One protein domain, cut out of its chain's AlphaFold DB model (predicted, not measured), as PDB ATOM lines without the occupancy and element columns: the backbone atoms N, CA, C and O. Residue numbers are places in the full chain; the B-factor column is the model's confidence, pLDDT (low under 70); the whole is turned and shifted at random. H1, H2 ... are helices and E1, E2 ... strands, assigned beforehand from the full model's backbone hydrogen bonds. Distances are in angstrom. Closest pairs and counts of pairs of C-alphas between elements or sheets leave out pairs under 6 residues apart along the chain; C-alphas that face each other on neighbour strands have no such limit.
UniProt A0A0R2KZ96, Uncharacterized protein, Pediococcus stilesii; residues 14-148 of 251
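Overview. This is residues 14 to 148 of the 251 residues of an uncharacterized protein of Pediococcus stilesii (UniProt A0A0R2KZ96). A seven-stranded sheet curls like part of a barrel, open between E1 and E7, and three helices, H2, H3 and H4, cover the outside of the curve over E1 to E4. E5, E6 and E7 continue the curve with no named helix over them, while the short H1 lies off the sheet. The printed part has 135 residues, in the order H1 E1 H2 E2 H3 E3 H4 E4 E5 E6 E7; the mixed sheet has the order E1 E2 E3 E4 E5 E6 E7, and the class is mixed. It is compact, with a radius of gyration of the C-alphas of 14.1 A and spans of 42 by 35 by 23 A.

Arrangement. Begin at edge strand E1, residues 23 to 30, and its parallel neighbour E2, residues 51 to 57, where N 26 and O 53 are 2.9 A apart. Next come, each parallel to the one before, E3, residues 82 to 86, with N 56 to O 84 at 2.8 A; E4, residues 106 to 109, with N 83 to O 106 at 2.8 A; E5, residues 117 to 121, with N 109 to O 117 at 2.9 A; and E6, residues 131 to 133, with N 120 to O 131 at 2.8 A. E6 forms an antiparallel hairpin with edge strand E7, residues 139 to 141, where N 140 and O 132 are 2.8 A apart. H2, residues 38 to 47, is over E1 and E2 at a height of 9.0 A over the sheet; its closest C-alphas to E1 are Ala 38 and Leu 28, 5.5 A. H3, residues 64 to 74, is also over E1 and E2, and H4, residues 93 to 102, is over E3 and E4. The two touch at Val 65 and Phe 96, whose C-alphas are 5.5 A apart, at a shallow tilt of 30 degrees, the same way. E1, H2, E2; E2, H3, E3; and E3, H4, E4 are strand-helix-strand units, parallel neighbours joined through a helix, each with a right-handed crossover; sheet and helices make two layers. H1, residues 14 to 18, is not on the sheet. Every O i to N i+4 pair is within hydrogen-bond range in H1, H2 and H3; in H4, 5 of 6 are.

Along the chain. Find C-alpha 14 at (-49.561, -2.668, 46.887), where H1 begins. E1 starts at C-alpha 23, (-37.250, 0.299, 45.133), and runs 21.0 A; E2 runs 20.2 A. H3 measures 15.2 A, H2 14.5 A and H4 14.1 A. E7 ends at C-alpha 141, (-31.530, -0.899, 37.817).

Size, cuts and confidence. The C-alphas farthest apart, of Ala 18 and Asp 62, are 42.1 A apart. The printed part has no cut, and no link is long. The mean pLDDT of the printed part is 88.6; look for values under 70 at residues 98, 101 to 104, 112 and 114 to 115.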
ATOM      1  N   ASN A  14     -49.420  -1.212  46.865       94.00
ATOM      2  CA  ASN A  14     -49.561  -2.668  46.887       94.00
ATOM      3  C   ASN A  14     -49.548  -3.235  45.469       94.00
ATOM      4  O   ASN A  14     -48.938  -4.278  45.240       94.00
ATOM      5  N   ASP A  15     -50.194  -2.546  44.525       94.69
ATOM      6  CA  ASP A  15     -50.150  -2.924  43.114       94.69
ATOM      7  C   ASP A  15     -48.728  -2.797  42.548       94.69
ATOM      8  O   ASP A  15     -48.257  -3.706  41.867       94.69
ATOM      9  N   LEU A  16     -47.983  -1.745  42.913       92.38
ATOM     10  CA  LEU A  16     -46.571  -1.608  42.527       92.38
ATOM     11  C   LEU A  16     -45.730  -2.809  42.990       92.38
ATOM     12  O   LEU A  16     -45.016  -3.410  42.184       92.38
ATOM     13  N   VAL A  17     -45.850  -3.208  44.259       94.19
ATOM     14  CA  VAL A  17     -45.135  -4.381  44.794       94.19
ATOM     15  C   VAL A  17     -45.587  -5.672  44.106       94.19
ATOM     16  O   VAL A  17     -44.753  -6.508  43.761       94.19
ATOM     17  N   ALA A  18     -46.887  -5.835  43.845       94.56
ATOM     18  CA  ALA A  18     -47.416  -6.999  43.131       94.56
ATOM     19  C   ALA A  18     -46.877  -7.109  41.692       94.56
ATOM     20  O   ALA A  18     -46.704  -8.219  41.187       94.56
ATOM     21  N   ASN A  19     -46.561  -5.975  41.063       92.06
ATOM     22  CA  ASN A  19     -45.920  -5.893  39.750       92.06
ATOM     23  C   ASN A  19     -44.380  -5.942  39.812       92.06
ATOM     24  O   ASN A  19     -43.719  -5.778  38.787       92.06
ATOM     25  N   GLY A  20     -43.797  -6.218  40.982       90.69
ATOM     26  CA  GLY A  20     -42.363  -6.466  41.143       90.69
ATOM     27  C   GLY A  20     -41.517  -5.221  41.405       90.69
ATOM     28  O   GLY A  20     -40.297  -5.296  41.288       90.69
ATOM     29  N   VAL A  21     -42.120  -4.086  41.772       92.25
ATOM     30  CA  VAL A  21     -41.360  -2.912  42.221       92.25
ATOM     31  C   VAL A  21     -40.740  -3.197  43.587       92.25
ATOM     32  O   VAL A  21     -41.443  -3.539  44.536       92.25
ATOM     33  N   GLN A  22     -39.422  -3.026  43.684       92.38
ATOM     34  CA  GLN A  22     -38.650  -3.288  44.907       92.38
ATOM     35  C   GLN A  22     -38.002  -2.027  45.500       92.38
ATOM     36  O   GLN A  22     -37.719  -1.991  46.694       92.38
ATOM     37  N   ALA A  23     -37.800  -0.980  44.695       94.19
ATOM     38  CA  ALA A  23     -37.250   0.299  45.133       94.19
ATOM     39  C   ALA A  23     -38.020   1.476  44.523       94.19
ATOM     40  O   ALA A  23     -38.570   1.377  43.424       94.19
ATOM     41  N   ALA A  24     -38.032   2.605  45.228       95.00
ATOM     42  CA  ALA A  24     -38.631   3.855  44.793       95.00
ATOM     43  C   ALA A  24     -37.640   5.014  44.947       95.00
ATOM     44  O   ALA A  24     -37.058   5.219  46.013       95.00
ATOM     45  N   LEU A  25     -37.500   5.806  43.883       95.38
ATOM     46  CA  LEU A  25     -36.824   7.102  43.912       95.38
ATOM     47  C   LEU A  25     -37.867   8.200  44.131       95.38
ATOM     48  O   LEU A  25     -38.804   8.338  43.333       95.38
ATOM     49  N   ILE A  26     -37.693   8.970  45.202       96.88
ATOM     50  CA  ILE A  26     -38.620  10.011  45.659       96.88
ATOM     51  C   ILE A  26     -37.912  11.366  45.621       96.88
ATOM     52  O   ILE A  26     -36.813  11.501  46.163       96.88
ATOM     53  N   ARG A  27     -38.541  12.384  45.022       97.31
ATOM     54  CA  ARG A  27     -38.020  13.753  45.061       97.31
ATOM     55  C   ARG A  27     -38.105  14.240  46.489       97.31
ATOM     56  O   ARG A  27     -39.192  14.273  47.056       97.31
ATOM     57  N   LEU A  28     -36.975  14.605  47.074       98.19
ATOM     58  CA  LEU A  28     -36.953  15.155  48.426       98.19
ATOM     59  C   LEU A  28     -37.064  16.676  48.385       98.19
ATOM     60  O   LEU A  28     -37.721  17.274  49.238       98.19
ATOM     61  N   SER A  29     -36.437  17.303  47.391       98.06
ATOM     62  CA  SER A  29     -36.410  18.755  47.234       98.06
ATOM     63  C   SER A  29     -36.030  19.188  45.820       98.06
ATOM     64  O   SER A  29     -35.510  18.395  45.035       98.06
ATOM     65  N   HIS A  30     -36.248  20.467  45.534       97.44
ATOM     66  CA  HIS A  30     -35.700  21.186  44.388       97.44
ATOM     67  C   HIS A  30     -35.305  22.599  44.842       97.44
ATOM     68  O   HIS A  30     -36.036  23.206  45.636       97.44
ATOM     69  N   GLY A  31     -34.130  23.097  44.447       96.69
ATOM     70  CA  GLY A  31     -33.618  24.356  44.994       96.69
ATOM     71  C   GLY A  31     -33.601  24.349  46.530       96.69
ATOM     72  O   GLY A  31     -33.111  23.429  47.185       96.69
ATOM     73  N   VAL A  32     -34.234  25.348  47.140       97.69
ATOM     74  CA  VAL A  32     -34.413  25.435  48.605       97.69
ATOM     75  C   VAL A  32     -35.841  25.108  49.058       97.69
ATOM     76  O   VAL A  32     -36.320  25.620  50.070       97.69
ATOM     77  N   THR A  33     -36.545  24.271  48.294       98.19
ATOM     78  CA  THR A  33     -37.933  23.878  48.559       98.19
ATOM     79  C   THR A  33     -38.034  22.374  48.780       98.19
ATOM     80  O   THR A  33     -37.527  21.576  47.993       98.19
ATOM     81  N   GLN A  34     -38.699  21.969  49.863       98.19
ATOM     82  CA  GLN A  34     -39.030  20.570  50.114       98.19
ATOM     83  C   GLN A  34     -40.215  20.156  49.235       98.19
ATOM     84  O   GLN A  34     -41.219  20.867  49.181       98.19
ATOM     85  N   ASP A  35     -40.134  18.979  48.613       98.06
ATOM     86  CA  ASP A  35     -41.263  18.396  47.886       98.06
ATOM     87  C   ASP A  35     -42.406  18.039  48.856       98.06
ATOM     88  O   ASP A  35     -42.212  17.352  49.870       98.06
ATOM     89  N   LEU A  36     -43.618  18.511  48.551       96.94
ATOM     90  CA  LEU A  36     -44.758  18.416  49.467       96.94
ATOM     91  C   LEU A  36     -45.250  16.978  49.686       96.94
ATOM     92  O   LEU A  36     -45.891  16.700  50.704       96.94
ATOM     93  N   ALA A  37     -44.969  16.061  48.757       96.50
ATOM     94  CA  ALA A  37     -45.393  14.667  48.845       96.50
ATOM     95  C   ALA A  37     -44.300  13.731  49.383       96.50
ATOM     96  O   ALA A  37     -44.623  12.599  49.756       96.50
ATOM     97  N   ALA A  38     -43.044  14.185  49.490       97.50
ATOM     98  CA  ALA A  38     -41.899  13.359  49.881       97.50
ATOM     99  C   ALA A  38     -42.145  12.537  51.155       97.50
ATOM    100  O   ALA A  38     -42.039  11.311  51.144       97.50
ATOM    101  N   ALA A  39     -42.551  13.191  52.248       96.94
ATOM    102  CA  ALA A  39     -42.783  12.523  53.530       96.94
ATOM    103  C   ALA A  39     -43.868  11.433  53.441       96.94
ATOM    104  O   ALA A  39     -43.737  10.364  54.040       96.94
ATOM    105  N   ALA A  40     -44.933  11.688  52.676       96.81
ATOM    106  CA  ALA A  40     -46.026  10.739  52.492       96.81
ATOM    107  C   ALA A  40     -45.600   9.544  51.627       96.81
ATOM    108  O   ALA A  40     -45.896   8.402  51.986       96.81
ATOM    109  N   HIS A  41     -44.859   9.787  50.540       97.31
ATOM    110  CA  HIS A  41     -44.302   8.730  49.694       97.31
ATOM    111  C   HIS A  41     -43.332   7.840  50.477       97.31
ATOM    112  O   HIS A  41     -43.480   6.620  50.458       97.31
ATOM    113  N   ILE A  42     -42.416   8.428  51.257       96.06
ATOM    114  CA  ILE A  42     -41.474   7.683  52.111       96.06
ATOM    115  C   ILE A  42     -42.233   6.821  53.124       96.06
ATOM    116  O   ILE A  42     -41.924   5.641  53.307       96.06
ATOM    117  N   ALA A  43     -43.238   7.392  53.791       95.62
ATOM    118  CA  ALA A  43     -44.031   6.667  54.776       95.62
ATOM    119  C   ALA A  43     -44.835   5.517  54.153       95.62
ATOM    120  O   ALA A  43     -45.033   4.494  54.806       95.62
ATOM    121  N   ASN A  44     -45.317   5.667  52.917       96.19
ATOM    122  CA  ASN A  44     -46.065   4.623  52.227       96.19
ATOM    123  C   ASN A  44     -45.156   3.511  51.696       96.19
ATOM    124  O   ASN A  44     -45.470   2.348  51.937       96.19
ATOM    125  N   ALA A  45     -44.006   3.845  51.102       94.44
ATOM    126  CA  ALA A  45     -42.991   2.873  50.687       94.44
ATOM    127  C   ALA A  45     -42.563   1.964  51.850       94.44
ATOM    128  O   ALA A  45     -42.575   0.741  51.732       94.44
ATOM    129  N   LYS A  46     -42.298   2.556  53.024       91.81
ATOM    130  CA  LYS A  46     -41.918   1.820  54.242       91.81
ATOM    131  C   LYS A  46     -42.989   0.830  54.721       91.81
ATOM    132  O   LYS A  46     -42.647  -0.185  55.314       91.81
ATOM    133  N   LYS A  47     -44.282   1.097  54.494       94.69
ATOM    134  CA  LYS A  47     -45.369   0.177  54.903       94.69
ATOM    135  C   LYS A  47     -45.405  -1.100  54.070       94.69
ATOM    136  O   LYS A  47     -45.934  -2.100  54.549       94.69
ATOM    137  N   VAL A  48     -44.903  -1.038  52.840       94.81
ATOM    138  CA  VAL A  48     -44.912  -2.144  51.875       94.81
ATOM    139  C   VAL A  48     -43.511  -2.703  51.607       94.81
ATOM    140  O   VAL A  48     -43.340  -3.456  50.659       94.81
ATOM    141  N   ASP A  49     -42.534  -2.348  52.449       90.88
ATOM    142  CA  ASP A  49     -41.149  -2.839  52.393       90.88
ATOM    143  C   ASP A  49     -40.428  -2.553  51.060       90.88
ATOM    144  O   ASP A  49     -39.641  -3.351  50.561       90.88
ATOM    145  N   VAL A  50     -40.714  -1.394  50.458       93.56
ATOM    146  CA  VAL A  50     -40.016  -0.910  49.258       93.56
ATOM    147  C   VAL A  50     -38.807  -0.075  49.678       93.56
ATOM    148  O   VAL A  50     -38.940   0.850  50.486       93.56
ATOM    149  N   HIS A  51     -37.634  -0.361  49.100       92.31
ATOM    150  CA  HIS A  51     -36.410   0.405  49.344       92.31
ATOM    151  C   HIS A  51     -36.591   1.861  48.904       92.31
ATOM    152  O   HIS A  51     -37.118   2.143  47.829       92.31
ATOM    153  N   VAL A  52     -36.151   2.804  49.735       94.81
ATOM    154  CA  VAL A  52     -36.322   4.240  49.483       94.81
ATOM    155  C   VAL A  52     -34.985   4.884  49.142       94.81
ATOM    156  O   VAL A  52     -34.037   4.829  49.928       94.81
ATOM    157  N   HIS A  53     -34.953   5.572  48.005       95.88
ATOM    158  CA  HIS A  53     -33.871   6.454  47.585       95.88
ATOM    159  C   HIS A  53     -34.407   7.854  47.302       95.88
ATOM    160  O   HIS A  53     -35.583   8.035  46.976       95.88
ATOM    161  N   GLY A  54     -33.545   8.851  47.465       96.31
ATOM    162  CA  GLY A  54     -33.902  10.252  47.304       96.31
ATOM    163  C   GLY A  54     -33.353  10.829  46.009       96.31
ATOM    164  O   GLY A  54     -32.318  10.387  45.516       96.31
ATOM    165  N   TYR A  55     -34.003  11.858  45.479       96.94
ATOM    166  CA  TYR A  55     -33.378  12.734  44.497       96.94
ATOM    167  C   TYR A  55     -33.672  14.208  44.768       96.94
ATOM    168  O   TYR A  55     -34.660  14.555  45.420       96.94
ATOM    169  N   HIS A  56     -32.782  15.062  44.278       97.56
ATOM    170  CA  HIS A  56     -32.844  16.510  44.367       97.56
ATOM    171  C   HIS A  56     -32.719  17.123  42.971       97.56
ATOM    172  O   HIS A  56     -31.804  16.769  42.224       97.56
ATOM    173  N   GLU A  57     -33.630  18.027  42.620       96.31
ATOM    174  CA  GLU A  57     -33.578  18.769  41.356       96.31
ATOM    175  C   GLU A  57     -32.845  20.096  41.549       96.31
ATOM    176  O   GLU A  57     -33.228  20.918  42.379       96.31
ATOM    177  N   TYR A  58     -31.787  20.284  40.767       96.19
ATOM    178  CA  TYR A  58     -30.916  21.445  40.854       96.19
ATOM    179  C   TYR A  58     -31.547  22.698  40.232       96.19
ATOM    180  O   TYR A  58     -31.997  22.673  39.084       96.19
ATOM    181  N   GLU A  59     -31.497  23.818  40.951       96.50
ATOM    182  CA  GLU A  59     -31.939  25.143  40.496       96.50
ATOM    183  C   GLU A  59     -30.813  26.194  40.491       96.50
ATOM    184  O   GLU A  59     -30.966  27.259  39.887       96.50
ATOM    185  N   GLY A  60     -29.664  25.906  41.109       93.31
ATOM    186  CA  GLY A  60     -28.495  26.787  41.133       93.31
ATOM    187  C   GLY A  60     -28.682  28.022  42.004       93.31
ATOM    188  O   GLY A  60     -28.257  29.117  41.629       93.31
ATOM    189  N   VAL A  61     -29.339  27.847  43.150       94.81
ATOM    190  CA  VAL A  61     -29.637  28.921  44.105       94.81
ATOM    191  C   VAL A  61     -28.717  28.857  45.326       94.81
ATOM    192  O   VAL A  61     -28.134  27.820  45.646       94.81
ATOM    193  N   ASP A  62     -28.574  29.983  46.025       91.06
ATOM    194  CA  ASP A  62     -27.804  30.031  47.268       91.06
ATOM    195  C   ASP A  62     -28.410  29.078  48.319       91.06
ATOM    196  O   ASP A  62     -29.624  28.887  48.380       91.06
ATOM    197  N   ASP A  63     -27.550  28.481  49.147       90.62
ATOM    198  CA  ASP A  63     -27.904  27.534  50.220       90.62
ATOM    199  C   ASP A  63     -28.566  26.210  49.780       90.62
ATOM    200  O   ASP A  63     -28.960  25.401  50.620       90.62
ATOM    201  N   GLU A  64     -28.608  25.912  48.483       95.38
ATOM    202  CA  GLU A  64     -29.211  24.682  47.951       95.38
ATOM    203  C   GLU A  64     -28.531  23.397  48.460       95.38
ATOM    204  O   GLU A  64     -29.187  22.448  48.896       95.38
ATOM    205  N   VAL A  65     -27.194  23.383  48.493       83.00
ATOM    206  CA  VAL A  65     -26.406  22.250  49.008       83.00
ATOM    207  C   VAL A  65     -26.736  21.945  50.480       83.00
ATOM    208  O   VAL A  65     -27.176  20.823  50.752       83.00
ATOM    209  N   PRO A  66     -26.577  22.882  51.442       81.50
ATOM    210  CA  PRO A  66     -26.930  22.612  52.836       81.50
ATOM    211  C   PRO A  66     -28.432  22.362  53.033       81.50
ATOM    212  O   PRO A  66     -28.794  21.567  53.901       81.50
ATOM    213  N   PHE A  67     -29.309  22.970  52.226       94.12
ATOM    214  CA  PHE A  67     -30.743  22.683  52.267       94.12
ATOM    215  C   PHE A  67     -31.042  21.223  51.909       94.12
ATOM    216  O   PHE A  67     -31.717  20.535  52.673       94.12
ATOM    217  N   SER A  68     -30.512  20.728  50.786       96.12
ATOM    218  CA  SER A  68     -30.743  19.352  50.324       96.12
ATOM    219  C   SER A  68     -30.307  18.305  51.359       96.12
ATOM    220  O   SER A  68     -31.022  17.329  51.589       96.12
ATOM    221  N   LEU A  69     -29.177  18.548  52.035       85.94
ATOM    222  CA  LEU A  69     -28.668  17.724  53.127       85.94
ATOM    223  C   LEU A  69     -29.631  17.713  54.321       85.94
ATOM    224  O   LEU A  69     -30.086  16.649  54.738       85.94
ATOM    225  N   ASN A  70     -29.959  18.890  54.861       85.69
ATOM    226  CA  ASN A  70     -30.802  18.995  56.054       85.69
ATOM    227  C   ASN A  70     -32.199  18.417  55.801       85.69
ATOM    228  O   ASN A  70     -32.697  17.635  56.606       85.69
ATOM    229  N   ASN A  71     -32.785  18.720  54.643       96.56
ATOM    230  CA  ASN A  71     -34.090  18.213  54.244       96.56
ATOM    231  C   ASN A  71     -34.115  16.676  54.152       96.56
ATOM    232  O   ASN A  71     -35.027  16.038  54.674       96.56
ATOM    233  N   GLY A  72     -33.105  16.053  53.533       93.62
ATOM    234  CA  GLY A  72     -33.040  14.590  53.450       93.62
ATOM    235  C   GLY A  72     -32.884  13.914  54.819       93.62
ATOM    236  O   GLY A  72     -33.487  12.863  55.061       93.62
ATOM    237  N   VAL A  73     -32.139  14.539  55.740       84.00
ATOM    238  CA  VAL A  73     -32.008  14.081  57.133       84.00
ATOM    239  C   VAL A  73     -33.342  14.197  57.874       84.00
ATOM    240  O   VAL A  73     -33.769  13.236  58.513       84.00
ATOM    241  N   GLU A  74     -34.035  15.331  57.757       89.00
ATOM    242  CA  GLU A  74     -35.340  15.568  58.393       89.00
ATOM    243  C   GLU A  74     -36.432  14.621  57.875       89.00
ATOM    244  O   GLU A  74     -37.251  14.125  58.651       89.00
ATOM    245  N   LEU A  75     -36.408  14.300  56.578       94.81
ATOM    246  CA  LEU A  75     -37.300  13.318  55.953       94.81
ATOM    247  C   LEU A  75     -36.963  11.862  56.323       94.81
ATOM    248  O   LEU A  75     -37.739  10.946  56.028       94.81
ATOM    249  N   GLY A  76     -35.832  11.633  56.994       88.44
ATOM    250  CA  GLY A  76     -35.415  10.318  57.463       88.44
ATOM    251  C   GLY A  76     -35.021   9.376  56.327       88.44
ATOM    252  O   GLY A  76     -35.405   8.195  56.355       88.44
ATOM    253  N   LEU A  77     -34.294   9.896  55.329       88.75
ATOM    254  CA  LEU A  77     -33.626   9.070  54.326       88.75
ATOM    255  C   LEU A  77     -32.586   8.182  55.024       88.75
ATOM    256  O   LEU A  77     -31.761   8.660  55.804       88.75
ATOM    257  N   ALA A  78     -32.649   6.876  54.770       83.62
ATOM    258  CA  ALA A  78     -31.757   5.922  55.414       83.62
ATOM    259  C   ALA A  78     -30.301   6.168  54.991       83.62
ATOM    260  O   ALA A  78     -30.021   6.430  53.821       83.62
ATOM    261  N   GLN A  79     -29.360   6.045  55.928       74.81
ATOM    262  CA  GLN A  79     -27.940   5.969  55.571       74.81
ATOM    263  C   GLN A  79     -27.724   4.784  54.626       74.81
ATOM    264  O   GLN A  79     -28.446   3.809  54.731       74.81
ATOM    265  N   GLY A  80     -26.796   4.867  53.681       73.75
ATOM    266  CA  GLY A  80     -26.584   3.860  52.638       73.75
ATOM    267  C   GLY A  80     -27.546   3.947  51.447       73.75
ATOM    268  O   GLY A  80     -27.258   3.342  50.412       73.75
ATOM    269  N   ALA A  81     -28.640   4.715  51.548       88.69
ATOM    270  CA  ALA A  81     -29.494   5.033  50.406       88.69
ATOM    271  C   ALA A  81     -28.746   5.894  49.377       88.69
ATOM    272  O   ALA A  81     -27.837   6.649  49.728       88.69
ATOM    273  N   TYR A  82     -29.155   5.812  48.111       92.69
ATOM    274  CA  TYR A  82     -28.699   6.744  47.086       92.69
ATOM    275  C   TYR A  82     -29.467   8.065  47.171       92.69
ATOM    276  O   TYR A  82     -30.690   8.077  47.345       92.69
ATOM    277  N   MET A  83     -28.726   9.160  47.019       93.44
ATOM    278  CA  MET A  83     -29.228  10.504  46.787       93.44
ATOM    279  C   MET A  83     -28.779  10.947  45.393       93.44
ATOM    280  O   MET A  83     -27.581  11.022  45.107       93.44
ATOM    281  N   PHE A  84     -29.744  11.192  44.511       95.44
ATOM    282  CA  PHE A  84     -29.485  11.554  43.124       95.44
ATOM    283  C   PHE A  84     -29.557  13.064  42.912       95.44
ATOM    284  O   PHE A  84     -30.518  13.703  43.335       95.44
ATOM    285  N   LEU A  85     -28.575  13.625  42.211       94.81
ATOM    286  CA  LEU A  85     -28.614  15.004  41.736       94.81
ATOM    287  C   LEU A  85     -29.115  15.039  40.291       94.81
ATOM    288  O   LEU A  85     -28.530  14.396  39.417       94.81
ATOM    289  N   VAL A  86     -30.182  15.797  40.051       93.44
ATOM    290  CA  VAL A  86     -30.854  15.884  38.751       93.44
ATOM    291  C   VAL A  86     -30.722  17.284  38.171       93.44
ATOM    292  O   VAL A  86     -30.994  18.265  38.857       93.44
ATOM    293  N   GLY A  87     -30.338  17.375  36.896       89.50
ATOM    294  CA  GLY A  87     -30.315  18.637  36.144       89.50
ATOM    295  C   GLY A  87     -29.180  19.596  36.520       89.50
ATOM    296  O   GLY A  87     -29.189  20.753  36.096       89.50
ATOM    297  N   ALA A  88     -28.203  19.137  37.305       87.50
ATOM    298  CA  ALA A  88     -27.050  19.937  37.690       87.50
ATOM    299  C   ALA A  88     -25.944  19.902  36.625       87.50
ATOM    300  O   ALA A  88     -25.691  18.852  36.038       87.50
ATOM    301  N   PRO A  89     -25.208  21.004  36.414       83.19
ATOM    302  CA  PRO A  89     -23.984  20.953  35.629       83.19
ATOM    303  C   PRO A  89     -22.912  20.120  36.360       83.19
ATOM    304  O   PRO A  89     -22.909  20.011  37.588       83.19
ATOM    305  N   ILE A  90     -21.978  19.534  35.598       73.31
ATOM    306  CA  ILE A  90     -20.960  18.590  36.107       73.31
ATOM    307  C   ILE A  90     -20.163  19.165  37.291       73.31
ATOM    308  O   ILE A  90     -19.833  18.450  38.234       73.31
ATOM    309  N   ASP A  91     -19.865  20.461  37.268       75.88
ATOM    310  CA  ASP A  91     -19.093  21.160  38.295       75.88
ATOM    311  C   ASP A  91     -19.859  21.385  39.610       75.88
ATOM    312  O   ASP A  91     -19.231  21.494  40.666       75.88
ATOM    313  N   ALA A  92     -21.194  21.388  39.586       79.62
ATOM    314  CA  ALA A  92     -22.013  21.515  40.791       79.62
ATOM    315  C   ALA A  92     -22.085  20.205  41.598       79.62
ATOM    316  O   ALA A  92     -22.203  20.245  42.825       79.62
ATOM    317  N   ALA A  93     -21.953  19.047  40.938       79.94
ATOM    318  CA  ALA A  93     -22.134  17.734  41.561       79.94
ATOM    319  C   ALA A  93     -21.208  17.491  42.762       79.94
ATOM    320  O   ALA A  93     -21.635  16.918  43.763       79.94
ATOM    321  N   LEU A  94     -19.970  17.992  42.714       75.19
ATOM    322  CA  LEU A  94     -18.987  17.797  43.783       75.19
ATOM    323  C   LEU A  94     -19.434  18.404  45.126       75.19
ATOM    324  O   LEU A  94     -19.167  17.831  46.185       75.19
ATOM    325  N   GLY A  95     -20.113  19.556  45.099       72.12
ATOM    326  CA  GLY A  95     -20.600  20.222  46.309       72.12
ATOM    327  C   GLY A  95     -21.659  19.392  47.034       72.12
ATOM    328  O   GLY A  95     -21.552  19.169  48.242       72.12
ATOM    329  N   PHE A  96     -22.633  18.877  46.283       86.38
ATOM    330  CA  PHE A  96     -23.670  17.981  46.797       86.38
ATOM    331  C   PHE A  96     -23.086  16.641  47.239       86.38
ATOM    332  O   PHE A  96     -23.334  16.215  48.366       86.38
ATOM    333  N   ALA A  97     -22.243  16.028  46.401       76.75
ATOM    334  CA  ALA A  97     -21.633  14.732  46.665       76.75
ATOM    335  C   ALA A  97     -20.915  14.707  48.017       76.75
ATOM    336  O   ALA A  97     -21.196  13.846  48.847       76.75
ATOM    337  N   ASN A  98     -20.055  15.692  48.289       69.56
ATOM    338  CA  ASN A  98     -19.324  15.760  49.554       69.56
ATOM    339  C   ASN A  98     -20.252  15.874  50.773       69.56
ATOM    340  O   ASN A  98     -19.989  15.252  51.799       69.56
ATOM    341  N   ASN A  99     -21.337  16.646  50.667       73.31
ATOM    342  CA  ASN A  99     -22.277  16.853  51.771       73.31
ATOM    343  C   ASN A  99     -23.146  15.614  52.023       73.31
ATOM    344  O   ASN A  99     -23.332  15.210  53.168       73.31
ATOM    345  N   TRP A 100     -23.645  14.978  50.970       81.44
ATOM    346  CA  TRP A 100     -24.482  13.783  51.071       81.44
ATOM    347  C   TRP A 100     -23.690  12.541  51.492       81.44
ATOM    348  O   TRP A 100     -24.166  11.777  52.329       81.44
ATOM    349  N   LEU A 101     -22.452  12.384  51.001       69.81
ATOM    350  CA  LEU A 101     -21.522  11.354  51.485       69.81
ATOM    351  C   LEU A 101     -21.272  11.507  52.981       69.81
ATOM    352  O   LEU A 101     -21.161  10.512  53.694       69.81
ATOM    353  N   SER A 102     -21.214  12.754  53.455       59.88
ATOM    354  CA  SER A 102     -21.079  13.052  54.869       59.88
ATOM    355  C   SER A 102     -22.241  12.429  55.654       59.88
ATOM    356  O   SER A 102     -21.978  11.664  56.574       59.88
ATOM    357  N   ALA A 103     -23.499  12.591  55.221       66.44
ATOM    358  CA  ALA A 103     -24.686  11.971  55.836       66.44
ATOM    359  C   ALA A 103     -24.788  10.440  55.665       66.44
ATOM    360  O   ALA A 103     -25.804   9.842  56.028       66.44
ATOM    361  N   GLY A 104     -23.755   9.795  55.121       65.94
ATOM    362  CA  GLY A 104     -23.719   8.358  54.891       65.94
ATOM    363  C   GLY A 104     -24.518   7.915  53.667       65.94
ATOM    364  O   GLY A 104     -24.766   6.721  53.519       65.94
ATOM    365  N   TRP A 105     -24.945   8.829  52.791       80.62
ATOM    366  CA  TRP A 105     -25.645   8.480  51.552       80.62
ATOM    367  C   TRP A 105     -24.665   8.203  50.416       80.62
ATOM    368  O   TRP A 105     -23.557   8.736  50.369       80.62
ATOM    369  N   LYS A 106     -25.091   7.369  49.471       84.75
ATOM    370  CA  LYS A 106     -24.396   7.162  48.199       84.75
ATOM    371  C   LYS A 106     -24.885   8.185  47.178       84.75
ATOM    372  O   LYS A 106     -25.974   8.730  47.325       84.75
ATOM    373  N   ILE A 107     -24.095   8.440  46.139       85.75
ATOM    374  CA  ILE A 107     -24.363   9.519  45.181       85.75
ATOM    375  C   ILE A 107     -24.696   8.945  43.814       85.75
ATOM    376  O   ILE A 107     -23.990   8.060  43.326       85.75
ATOM    377  N   GLY A 108     -25.738   9.489  43.193       90.06
ATOM    378  CA  GLY A 108     -26.005   9.305  41.773       90.06
ATOM    379  C   GLY A 108     -26.233  10.627  41.049       90.06
ATOM    380  O   GLY A 108     -26.550  11.644  41.667       90.06
ATOM    381  N   THR A 109     -26.070  10.621  39.732       90.25
ATOM    382  CA  THR A 109     -26.268  11.795  38.871       90.25
ATOM    383  C   THR A 109     -27.158  11.446  37.689       90.25
ATOM    384  O   THR A 109     -27.082  10.334  37.172       90.25
ATOM    385  N   SER A 110     -27.969  12.404  37.230       85.12
ATOM    386  CA  SER A 110     -28.787  12.253  36.012       85.12
ATOM    387  C   SER A 110     -27.991  12.336  34.696       85.12
ATOM    388  O   SER A 110     -28.571  12.344  33.614       85.12
ATOM    389  N   ASP A 111     -26.667  12.465  34.789       74.06
ATOM    390  CA  ASP A 111     -25.733  12.607  33.673       74.06
ATOM    391  C   ASP A 111     -24.633  11.544  33.751       74.06
ATOM    392  O   ASP A 111     -24.354  10.990  34.819       74.06
ATOM    393  N   VAL A 112     -23.973  11.294  32.616       67.69
ATOM    394  CA  VAL A 112     -22.849  10.353  32.511       67.69
ATOM    395  C   VAL A 112     -21.626  10.923  33.232       67.69
ATOM    396  O   VAL A 112     -20.939  11.807  32.713       67.69
ATOM    397  N   GLN A 113     -21.348  10.401  34.425       70.00
ATOM    398  CA  GLN A 113     -20.136  10.666  35.195       70.00
ATOM    399  C   GLN A 113     -19.608   9.340  35.742       70.00
ATOM    400  O   GLN A 113     -20.289   8.676  36.516       70.00
ATOM    401  N   ASP A 114     -18.402   8.941  35.336       64.88
ATOM    402  CA  ASP A 114     -17.842   7.616  35.661       64.88
ATOM    403  C   ASP A 114     -17.630   7.388  37.170       64.88
ATOM    404  O   ASP A 114     -17.579   6.245  37.619       64.88
ATOM    405  N   ASP A 115     -17.529   8.465  37.953       69.62
ATOM    406  CA  ASP A 115     -17.287   8.409  39.400       69.62
ATOM    407  C   ASP A 115     -18.572   8.235  40.236       69.62
ATOM    408  O   ASP A 115     -18.489   7.978  41.441       69.62
ATOM    409  N   TYR A 116     -19.756   8.375  39.628       81.75
ATOM    410  CA  TYR A 116     -21.049   8.327  40.318       81.75
ATOM    411  C   TYR A 116     -21.999   7.317  39.688       81.75
ATOM    412  O   TYR A 116     -21.854   6.918  38.538       81.75
ATOM    413  N   TYR A 117     -23.014   6.940  40.460       86.94
ATOM    414  CA  TYR A 117     -24.076   6.073  39.982       86.94
ATOM    415  C   TYR A 117     -24.895   6.776  38.889       86.94
ATOM    416  O   TYR A 117     -25.482   7.836  39.127       86.94
ATOM    417  N   GLN A 118     -24.952   6.194  37.695       90.06
ATOM    418  CA  GLN A 118     -25.481   6.860  36.506       90.06
ATOM    419  C   GLN A 118     -26.970   6.578  36.323       90.06
ATOM    420  O   GLN A 118     -27.369   5.461  35.984       90.06
ATOM    421  N   TRP A 119     -27.790   7.612  36.502       92.31
ATOM    422  CA  TRP A 119     -29.208   7.591  36.171       92.31
ATOM    423  C   TRP A 119     -29.431   8.249  34.810       92.31
ATOM    424  O   TRP A 119     -29.320   9.458  34.662       92.31
ATOM    425  N   ILE A 120     -29.758   7.449  33.801       91.50
ATOM    426  CA  ILE A 120     -29.945   7.906  32.424       91.50
ATOM    427  C   ILE A 120     -31.424   7.853  32.052       91.50
ATOM    428  O   ILE A 120     -32.092   6.843  32.265       91.50
ATOM    429  N   THR A 121     -31.936   8.930  31.459       90.19
ATOM    430  CA  THR A 121     -33.329   9.037  31.002       90.19
ATOM    431  C   THR A 121     -33.410   8.964  29.478       90.19
ATOM    432  O   THR A 121     -32.727   9.730  28.794       90.19
ATOM    433  N   GLY A 122     -34.265   8.108  28.919       89.31
ATOM    434  CA  GLY A 122     -34.473   8.048  27.468       89.31
ATOM    435  C   GLY A 122     -35.299   6.848  27.018       89.31
ATOM    436  O   GLY A 122     -35.339   5.837  27.702       89.31
ATOM    437  N   ALA A 123     -35.948   6.941  25.856       88.69
ATOM    438  CA  ALA A 123     -36.801   5.862  25.344       88.69
ATOM    439  C   ALA A 123     -36.015   4.625  24.863       88.69
ATOM    440  O   ALA A 123     -36.551   3.518  24.872       88.69
ATOM    441  N   ASP A 124     -34.763   4.817  24.446       91.81
ATOM    442  CA  ASP A 124     -33.869   3.752  23.994       91.81
ATOM    443  C   ASP A 124     -32.903   3.357  25.118       91.81
ATOM    444  O   ASP A 124     -32.365   4.226  25.811       91.81
ATOM    445  N   GLU A 125     -32.658   2.054  25.273       91.81
ATOM    446  CA  GLU A 125     -31.748   1.526  26.293       91.81
ATOM    447  C   GLU A 125     -30.305   2.028  26.064       91.81
ATOM    448  O   GLU A 125     -29.744   1.807  24.981       91.81
ATOM    449  N   PRO A 126     -29.670   2.687  27.053       89.12
ATOM    450  CA  PRO A 126     -28.293   3.151  26.935       89.12
ATOM    451  C   PRO A 126     -27.299   1.984  26.917       89.12
ATOM    452  O   PRO A 126     -27.511   0.950  27.542       89.12
ATOM    453  N   SER A 127     -26.145   2.153  26.267       86.88
ATOM    454  CA  SER A 127     -25.096   1.120  26.290       86.88
ATOM    455  C   SER A 127     -24.318   1.055  27.611       86.88
ATOM    456  O   SER A 127     -23.621   0.072  27.852       86.88
ATOM    457  N   VAL A 128     -24.376   2.119  28.419       84.19
ATOM    458  CA  VAL A 128     -23.741   2.239  29.740       84.19
ATOM    459  C   VAL A 128     -24.695   3.019  30.641       84.19
ATOM    460  O   VAL A 128     -25.071   4.136  30.291       84.19
ATOM    461  N   TYR A 129     -25.123   2.404  31.742       89.19
ATOM    462  CA  TYR A 129     -25.969   2.999  32.776       89.19
ATOM    463  C   TYR A 129     -25.990   2.089  34.011       89.19
ATOM    464  O   TYR A 129     -25.820   0.874  33.868       89.19
ATOM    465  N   ASP A 130     -26.277   2.655  35.184       91.75
ATOM    466  CA  ASP A 130     -26.631   1.879  36.379       91.75
ATOM    467  C   ASP A 130     -28.153   1.858  36.597       91.75
ATOM    468  O   ASP A 130     -28.732   0.831  36.940       91.75
ATOM    469  N   LEU A 131     -28.830   2.986  36.349       93.44
ATOM    470  CA  LEU A 131     -30.288   3.105  36.341       93.44
ATOM    471  C   LEU A 131     -30.750   3.736  35.031       93.44
ATOM    472  O   LEU A 131     -30.375   4.858  34.703       93.44
ATOM    473  N   TRP A 132     -31.604   3.033  34.297       93.88
ATOM    474  CA  TRP A 132     -32.216   3.548  33.080       93.88
ATOM    475  C   TRP A 132     -33.695   3.817  33.313       93.88
ATOM    476  O   TRP A 132     -34.478   2.897  33.542       93.88
ATOM    477  N   GLN A 133     -34.081   5.084  33.237       92.44
ATOM    478  CA  GLN A 133     -35.470   5.507  33.241       92.44
ATOM    479  C   GLN A 133     -35.977   5.604  31.799       92.44
ATOM    480  O   GLN A 133     -35.582   6.497  31.043       92.44
ATOM    481  N   PHE A 134     -36.867   4.685  31.435       91.12
ATOM    482  CA  PHE A 134     -37.401   4.569  30.078       91.12
ATOM    483  C   PHE A 134     -38.733   5.301  29.872       91.12
ATOM    484  O   PHE A 134     -39.130   5.546  28.733       91.12
ATOM    485  N   ASP A 135     -39.401   5.686  30.962       87.50
ATOM    486  CA  ASP A 135     -40.564   6.575  30.960       87.50
ATOM    487  C   ASP A 135     -40.645   7.404  32.256       87.50
ATOM    488  O   ASP A 135     -39.811   7.278  33.148       87.50
ATOM    489  N   ASP A 136     -41.653   8.266  32.387       80.31
ATOM    490  CA  ASP A 136     -41.781   9.203  33.516       80.31
ATOM    491  C   ASP A 136     -41.935   8.519  34.892       80.31
ATOM    492  O   ASP A 136     -41.753   9.151  35.932       80.31
ATOM    493  N   THR A 137     -42.251   7.224  34.924       81.94
ATOM    494  CA  THR A 137     -42.631   6.494  36.142       81.94
ATOM    495  C   THR A 137     -41.794   5.248  36.419       81.94
ATOM    496  O   THR A 137     -41.615   4.907  37.593       81.94
ATOM    497  N   HIS A 138     -41.209   4.622  35.398       87.62
ATOM    498  CA  HIS A 138     -40.515   3.342  35.489       87.62
ATOM    499  C   HIS A 138     -39.030   3.447  35.136       87.62
ATOM    500  O   HIS A 138     -38.612   4.225  34.276       87.62
ATOM    501  N   ALA A 139     -38.231   2.615  35.800       91.81
ATOM    502  CA  ALA A 139     -36.804   2.505  35.553       91.81
ATOM    503  C   ALA A 139     -36.297   1.082  35.824       91.81
ATOM    504  O   ALA A 139     -36.898   0.343  36.606       91.81
ATOM    505  N   VAL A 140     -35.186   0.714  35.184       91.88
ATOM    506  CA  VAL A 140     -34.462  -0.545  35.395       91.88
ATOM    507  C   VAL A 140     -33.113  -0.251  36.035       91.88
ATOM    508  O   VAL A 140     -32.311   0.490  35.468       91.88
ATOM    509  N   ASP A 141     -32.857  -0.849  37.197       92.06
ATOM    510  CA  ASP A 141     -31.530  -0.899  37.817       92.06
ATOM    511  C   ASP A 141     -30.755  -2.101  37.249       92.06
ATOM    512  O   ASP A 141     -31.078  -3.254  37.543       92.06
ATOM    513  N   SER A 142     -29.749  -1.839  36.412       88.38
ATOM    514  CA  SER A 142     -28.880  -2.872  35.827       88.38
ATOM    515  C   SER A 142     -27.798  -3.350  36.803       88.38
ATOM    516  O   SER A 142     -27.263  -4.452  36.652       88.38
ATOM    517  N   SER A 143     -27.476  -2.530  37.804       86.44
ATOM    518  CA  SER A 143     -26.411  -2.760  38.778       86.44
ATOM    519  C   SER A 143     -26.871  -3.614  39.970       86.44
ATOM    520  O   SER A 143     -26.058  -4.290  40.605       86.44
ATOM    521  N   GLY A 144     -28.169  -3.564  40.289       86.19
ATOM    522  CA  GLY A 144     -28.792  -4.161  41.470       86.19
ATOM    523  C   GLY A 144     -28.443  -3.463  42.790       86.19
ATOM    524  O   GLY A 144     -28.792  -3.971  43.858       86.19
ATOM    525  N   GLN A 145     -27.731  -2.332  42.759       85.88
ATOM    526  CA  GLN A 145     -27.239  -1.678  43.973       85.88
ATOM    527  C   GLN A 145     -28.338  -0.948  44.749       85.88
ATOM    528  O   GLN A 145     -28.155  -0.722  45.947       85.88
ATOM    529  N   LEU A 146     -29.467  -0.611  44.111       88.81
ATOM    530  CA  LEU A 146     -30.613   0.016  44.782       88.81
ATOM    531  C   LEU A 146     -31.389  -0.972  45.670       88.81
ATOM    532  O   LEU A 146     -32.165  -0.579  46.534       88.81
ATOM    533  N   LEU A 147     -31.170  -2.274  45.476       86.25
ATOM    534  CA  LEU A 147     -31.804  -3.339  46.261       86.25
ATOM    535  C   LEU A 147     -30.912  -3.860  47.385       86.25
ATOM    536  O   LEU A 147     -31.313  -4.734  48.149       86.25
ATOM    537  N   LEU A 148     -29.677  -3.366  47.470       78.12
ATOM    538  CA  LEU A 148     -28.815  -3.694  48.589       78.12
ATOM    539  C   LEU A 148     -29.346  -2.966  49.814       78.12
ATOM    540  O   LEU A 148     -29.515  -1.743  49.786       78.12
TER     541      LEU A 148